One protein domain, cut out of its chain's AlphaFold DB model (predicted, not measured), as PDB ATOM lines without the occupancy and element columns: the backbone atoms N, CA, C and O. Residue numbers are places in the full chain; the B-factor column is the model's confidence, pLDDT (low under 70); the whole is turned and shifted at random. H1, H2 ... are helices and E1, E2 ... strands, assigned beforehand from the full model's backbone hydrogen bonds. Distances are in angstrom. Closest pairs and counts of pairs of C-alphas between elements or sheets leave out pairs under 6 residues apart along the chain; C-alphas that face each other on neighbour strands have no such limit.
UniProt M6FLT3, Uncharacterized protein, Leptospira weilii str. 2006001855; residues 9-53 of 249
ATOM      1  N   LYS A   9     240.847 235.878 289.015       83.31
ATOM      2  CA  LYS A   9     240.793 235.115 290.274       83.31
ATOM      3  C   LYS A   9     240.479 236.031 291.450       83.31
ATOM      4  O   LYS A   9     241.371 236.638 292.042       83.31
ATOM      5  N   GLY A  10     239.198 236.105 291.807       89.00
ATOM      6  CA  GLY A  10     238.715 237.059 292.805       89.00
ATOM      7  C   GLY A  10     238.926 238.487 292.306       89.00
ATOM      8  O   GLY A  10     238.453 238.835 291.230       89.00
ATOM      9  N   GLU A  11     239.671 239.289 293.063       91.75
ATOM     10  CA  GLU A  11     240.017 240.673 292.699       91.75
ATOM     11  C   GLU A  11     241.253 240.777 291.783       91.75
ATOM     12  O   GLU A  11     241.626 241.869 291.361       91.75
ATOM     13  N   TRP A  12     241.911 239.655 291.475       90.19
ATOM     14  CA  TRP A  12     243.178 239.644 290.746       90.19
ATOM     15  C   TRP A  12     243.012 239.245 289.284       90.19
ATOM     16  O   TRP A  12     242.337 238.267 288.964       90.19
ATOM     17  N   HIS A  13     243.733 239.943 288.409       89.44
ATOM     18  CA  HIS A  13     243.986 239.513 287.036       89.44
ATOM     19  C   HIS A  13     245.299 238.728 286.998       89.44
ATOM     20  O   HIS A  13     246.373 239.271 287.259       89.44
ATOM     21  N   VAL A  14     245.215 237.441 286.688       84.44
ATOM     22  CA  VAL A  14     246.337 236.505 286.694       84.44
ATOM     23  C   VAL A  14     246.717 236.174 285.257       84.44
ATOM     24  O   VAL A  14     245.967 235.528 284.531       84.44
ATOM     25  N   LEU A  15     247.913 236.589 284.847       89.81
ATOM     26  CA  LEU A  15     248.467 236.257 283.537       89.81
ATOM     27  C   LEU A  15     249.395 235.044 283.650       89.81
ATOM     28  O   LEU A  15     250.368 235.081 284.407       89.81
ATOM     29  N   ARG A  16     249.116 233.991 282.872       84.81
ATOM     30  CA  ARG A  16     249.983 232.812 282.752       84.81
ATOM     31  C   ARG A  16     250.585 232.704 281.357       84.81
ATOM     32  O   ARG A  16     249.868 232.750 280.366       84.81
ATOM     33  N   LEU A  17     251.902 232.547 281.298       92.38
ATOM     34  CA  LEU A  17     252.698 232.496 280.071       92.38
ATOM     35  C   LEU A  17     253.672 231.305 280.126       92.38
ATOM     36  O   LEU A  17     254.882 231.510 280.254       92.38
ATOM     37  N   PRO A  18     253.170 230.059 280.076       92.25
ATOM     38  CA  PRO A  18     254.024 228.881 280.138       92.25
ATOM     39  C   PRO A  18     254.866 228.754 278.864       92.25
ATOM     40  O   PRO A  18     254.368 228.970 277.763       92.25
ATOM     41  N   ALA A  19     256.139 228.382 278.996       94.31
ATOM     42  CA  ALA A  19     257.073 228.254 277.879       94.31
ATOM     43  C   ALA A  19     256.651 227.172 276.873       94.31
ATOM     44  O   ALA A  19     256.890 227.336 275.675       94.31
ATOM     45  N   ILE A  20     256.023 226.095 277.354       93.25
ATOM     46  CA  ILE A  20     255.345 225.062 276.565       93.25
ATOM     47  C   ILE A  20     253.840 225.188 276.802       93.25
ATOM     48  O   ILE A  20     253.376 225.146 277.942       93.25
ATOM     49  N   LEU A  21     253.089 225.335 275.719       90.56
ATOM     50  CA  LEU A  21     251.635 225.443 275.718       90.56
ATOM     51  C   LEU A  21     250.978 224.054 275.785       90.56
ATOM     52  O   LEU A  21     251.640 223.037 275.586       90.56
ATOM     53  N   GLU A  22     249.670 224.000 276.038       84.00
ATOM     54  CA  GLU A  22     248.922 222.732 276.152       84.00
ATOM     55  C   GLU A  22     248.969 221.879 274.874       84.00
ATOM     56  O   GLU A  22     248.965 220.654 274.943       84.00
ATOM     57  N   ASP A  23     249.092 222.521 273.709       87.06
ATOM     58  CA  ASP A  23     249.269 221.868 272.405       87.06
ATOM     59  C   ASP A  23     250.700 221.326 272.178       87.06
ATOM     60  O   ASP A  23     251.013 220.811 271.104       87.06
ATOM     61  N   GLY A  24     251.588 221.461 273.169       87.19
ATOM     62  CA  GLY A  24     252.991 221.055 273.108       87.19
ATOM     63  C   GLY A  24     253.901 222.026 272.351       87.19
ATOM     64  O   GLY A  24     255.102 221.773 272.243       87.19
ATOM     65  N   SER A  25     253.373 223.139 271.832       92.50
ATOM     66  CA  SER A  25     254.159 224.148 271.121       92.50
ATOM     67  C   SER A  25     254.832 225.143 272.072       92.50
ATOM     68  O   SER A  25     254.452 225.299 273.231       92.50
ATOM     69  N   SER A  26     255.863 225.833 271.583       94.75
ATOM     70  CA  SER A  26     256.525 226.904 272.336       94.75
ATOM     71  C   SER A  26     255.661 228.170 272.378       94.75
ATOM     72  O   SER A  26     255.043 228.537 271.379       94.75
ATOM     73  N   LEU A  27     255.687 228.899 273.498       94.25
ATOM     74  CA  LEU A  27     255.053 230.218 273.644       94.25
ATOM     75  C   LEU A  27     255.544 231.238 272.606       94.25
ATOM     76  O   LEU A  27     254.795 232.110 272.143       94.25
ATOM     77  N   TRP A  28     256.826 231.143 272.254       94.50
ATOM     78  CA  TRP A  28     257.476 232.044 271.310       94.50
ATOM     79  C   TRP A  28     258.375 231.261 270.344       94.50
ATOM     80  O   TRP A  28     259.602 231.315 270.462       94.50
ATOM     81  N   PRO A  29     257.789 230.554 269.361       92.19
ATOM     82  CA  PRO A  29     258.522 229.667 268.461       92.19
ATOM     83  C   PRO A  29     259.600 230.375 267.634       92.19
ATOM     84  O   PRO A  29     260.644 229.785 267.361       92.19
ATOM     85  N   GLU A  30     259.382 231.646 267.273       91.56
ATOM     86  CA  GLU A  30     260.324 232.426 266.462       91.56
ATOM     87  C   GLU A  30     261.656 232.680 267.188       91.56
ATOM     88  O   GLU A  30     262.703 232.780 266.552       91.56
ATOM     89  N   ARG A  31     261.627 232.764 268.526       92.25
ATOM     90  CA  ARG A  31     262.813 232.996 269.365       92.25
ATOM     91  C   ARG A  31     263.293 231.724 270.061       92.25
ATOM     92  O   ARG A  31     264.495 231.504 270.185       92.25
ATOM     93  N   PHE A  32     262.361 230.886 270.500       91.81
ATOM     94  CA  PHE A  32     262.602 229.682 271.282       91.81
ATOM     95  C   PHE A  32     261.898 228.496 270.624       91.81
ATOM     96  O   PHE A  32     260.767 228.158 270.966       91.81
ATOM     97  N   LYS A  33     262.573 227.846 269.673       95.81
ATOM     98  CA  LYS A  33     262.060 226.611 269.064       95.81
ATOM     99  C   LYS A  33     261.829 225.529 270.124       95.81
ATOM    100  O   LYS A  33     262.594 225.439 271.090       95.81
ATOM    101  N   ILE A  34     260.802 224.700 269.932       94.69
ATOM    102  CA  ILE A  34     260.363 223.715 270.931       94.69
ATOM    103  C   ILE A  34     261.475 222.729 271.310       94.69
ATOM    104  O   ILE A  34     261.624 222.390 272.481       94.69
ATOM    105  N   GLU A  35     262.347 222.355 270.373       93.25
ATOM    106  CA  GLU A  35     263.455 221.431 270.633       93.25
ATOM    107  C   GLU A  35     264.452 222.012 271.646       93.25
ATOM    108  O   GLU A  35     265.008 221.286 272.468       93.25
ATOM    109  N   ASN A  36     264.668 223.331 271.624       90.94
ATOM    110  CA  ASN A  36     265.558 224.005 272.570       90.94
ATOM    111  C   ASN A  36     264.918 224.121 273.956       90.94
ATOM    112  O   ASN A  36     265.611 223.966 274.962       90.94
ATOM    113  N   VAL A  37     263.605 224.351 274.009       90.56
ATOM    114  CA  VAL A  37     262.841 224.390 275.262       90.56
ATOM    115  C   VAL A  37     262.823 223.003 275.920       90.56
ATOM    116  O   VAL A  37     263.065 222.891 277.119       90.56
ATOM    117  N   LEU A  38     262.662 221.928 275.140       86.50
ATOM    118  CA  LEU A  38     262.737 220.548 275.638       86.50
ATOM    119  C   LEU A  38     264.152 220.156 276.090       86.50
ATOM    120  O   LEU A  38     264.309 219.517 277.129       86.50
ATOM    121  N   LYS A  39     265.201 220.583 275.373       84.50
ATOM    122  CA  LYS A  39     266.592 220.415 275.837       84.50
ATOM    123  C   LYS A  39     266.841 221.148 277.153       84.50
ATOM    124  O   LYS A  39     267.542 220.626 278.017       84.50
ATOM    125  N   LEU A  40     266.278 222.345 277.315       79.69
ATOM    126  CA  LEU A  40     266.340 223.092 278.566       79.69
ATOM    127  C   LEU A  40     265.629 222.332 279.693       79.69
ATOM    128  O   LEU A  40     266.249 222.142 280.734       79.69
ATOM    129  N   ARG A  41     264.401 221.845 279.461       81.12
ATOM    130  CA  ARG A  41     263.631 221.005 280.397       81.12
ATOM    131  C   ARG A  41     264.436 219.795 280.865       81.12
ATOM    132  O   ARG A  41     264.619 219.610 282.063       81.12
ATOM    133  N   ALA A  42     265.015 219.041 279.930       69.38
ATOM    134  CA  ALA A  42     265.853 217.886 280.246       69.38
ATOM    135  C   ALA A  42     267.122 218.262 281.035       69.38
ATOM    136  O   ALA A  42     267.588 217.494 281.873       69.38
ATOM    137  N   ARG A  43     267.690 219.447 280.774       73.25
ATOM    138  CA  ARG A  43     268.913 219.926 281.433       73.25
ATOM    139  C   ARG A  43     268.684 220.368 282.880       73.25
ATOM    140  O   ARG A  43     269.570 220.137 283.696       73.25
ATOM    141  N   ILE A  44     267.569 221.040 283.178       68.25
ATOM    142  CA  ILE A  44     267.334 221.660 284.499       68.25
ATOM    143  C   ILE A  44     266.429 220.831 285.424       68.25
ATOM    144  O   ILE A  44     266.404 221.099 286.626       68.25
ATOM    145  N   GLY A  45     265.731 219.825 284.885       65.69
ATOM    146  CA  GLY A  45     264.813 218.955 285.628       65.69
ATOM    147  C   GLY A  45     263.361 219.443 285.609       65.69
ATOM    148  O   GLY A  45     263.095 220.618 285.342       65.69
ATOM    149  N   GLU A  46     262.420 218.534 285.880       76.12
ATOM    150  CA  GLU A  46     260.980 218.783 285.747       76.12
ATOM    151  C   GLU A  46     260.477 219.774 286.794       76.12
ATOM    152  O   GLU A  46     259.781 220.724 286.440       76.12
ATOM    153  N   GLY A  47     260.893 219.625 288.056       73.00
ATOM    154  CA  GLY A  47     260.493 220.541 289.130       73.00
ATOM    155  C   GLY A  47     260.849 222.003 288.826       73.00
ATOM    156  O   GLY A  47     259.975 222.875 288.801       73.00
ATOM    157  N   ARG A  48     262.123 222.273 288.499       71.25
ATOM    158  CA  ARG A  48     262.599 223.623 288.134       71.25
ATOM    159  C   ARG A  48     261.957 224.137 286.859       71.25
ATOM    160  O   ARG A  48     261.594 225.309 286.787       71.25
ATOM    161  N   PHE A  49     261.851 223.286 285.839       83.50
ATOM    162  CA  PHE A  49     261.246 223.684 284.576       83.50
ATOM    163  C   PHE A  49     259.780 224.071 284.774       83.50
ATOM    164  O   PHE A  49     259.343 225.118 284.291       83.50
ATOM    165  N   SER A  50     259.047 223.285 285.560       82.56
ATOM    166  CA  SER A  50     257.655 223.552 285.883       82.56
ATOM    167  C   SER A  50     257.487 224.858 286.669       82.56
ATOM    168  O   SER A  50     256.650 225.692 286.317       82.56
ATOM    169  N   ALA A  51     258.331 225.101 287.675       81.38
ATOM    170  CA  ALA A  51     258.269 226.321 288.476       81.38
ATOM    171  C   ALA A  51     258.653 227.580 287.674       81.38
ATOM    172  O   ALA A  51     257.883 228.538 287.621       81.38
ATOM    173  N   LEU A  52     259.826 227.572 287.030       86.31
ATOM    174  CA  LEU A  52     260.409 228.757 286.388       86.31
ATOM    175  C   LEU A  52     259.796 229.069 285.023       86.31
ATOM    176  O   LEU A  52     259.637 230.238 284.677       86.31
ATOM    177  N   TYR A  53     259.487 228.038 284.234       91.94
ATOM    178  CA  TYR A  53     259.108 228.194 282.830       91.94
ATOM    179  C   TYR A  53     257.652 227.826 282.555       91.94
ATOM    180  O   TYR A  53     257.090 228.358 281.605       91.94
TER     181      TYR A  53
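Overview. This is residues 9 to 53 of the 249 residues of an uncharacterized protein of Leptospira weilii str. 2006001855 (UniProt M6FLT3). An extended arm, residues 9 to 16 with the short strand E1, sticks out from a small body in which H1 makes one side, H2 turns back from its end to make a corner, and a winding stretch without named elements, residues 17 to 33, leads to the other end of H1. The arm makes much of the length, and the corner at residues 42 to 48 stands free too. The printed part has 45 residues with one named strand and two named helices, in the order E1, H1, H2; the class is mostly helix, though under half of the residues are in named elements. The whole is loose, with a radius of gyration of the C-alphas of 12.3 A, and elongated, spanning 37 by 24 by 17 A.

Arrangement. Begin with H1, residues 34 to 44, and look next to H2, residues 46 to 53. The two are close but not clearly touching; their closest C-alphas are those of Arg 41 and Phe 49, 5.5 A apart. They run opposite ways at a steep tilt of 59 degrees. In both helices every O i to N i+4 pair is within hydrogen-bond range. E1, residues 12 to 14, pairs with no named strand and is apart from H1 and from H2.

Along the chain. Find C-alpha 34 at (260.363, 223.715, 270.931); from there H1 runs 15.4 A to C-alpha 44 at (267.334, 221.660, 284.499). H2 covers 10.0 A and ends at C-alpha 53, (259.108, 228.194, 282.830). For E1, look at C-alpha 12, (243.178, 239.644, 290.746); the strand is 6.0 A long.

Size, cuts and confidence. The two C-alphas farthest apart are those of Glu 11 and Glu 35, 37.5 A. The printed part has no cut. The link from E1 to H1 is long, 19 residues, and that from H1 to H2 is tight, one residue. Mean pLDDT of the printed part is 86.4; residues 42, 44 and 45 are under 70.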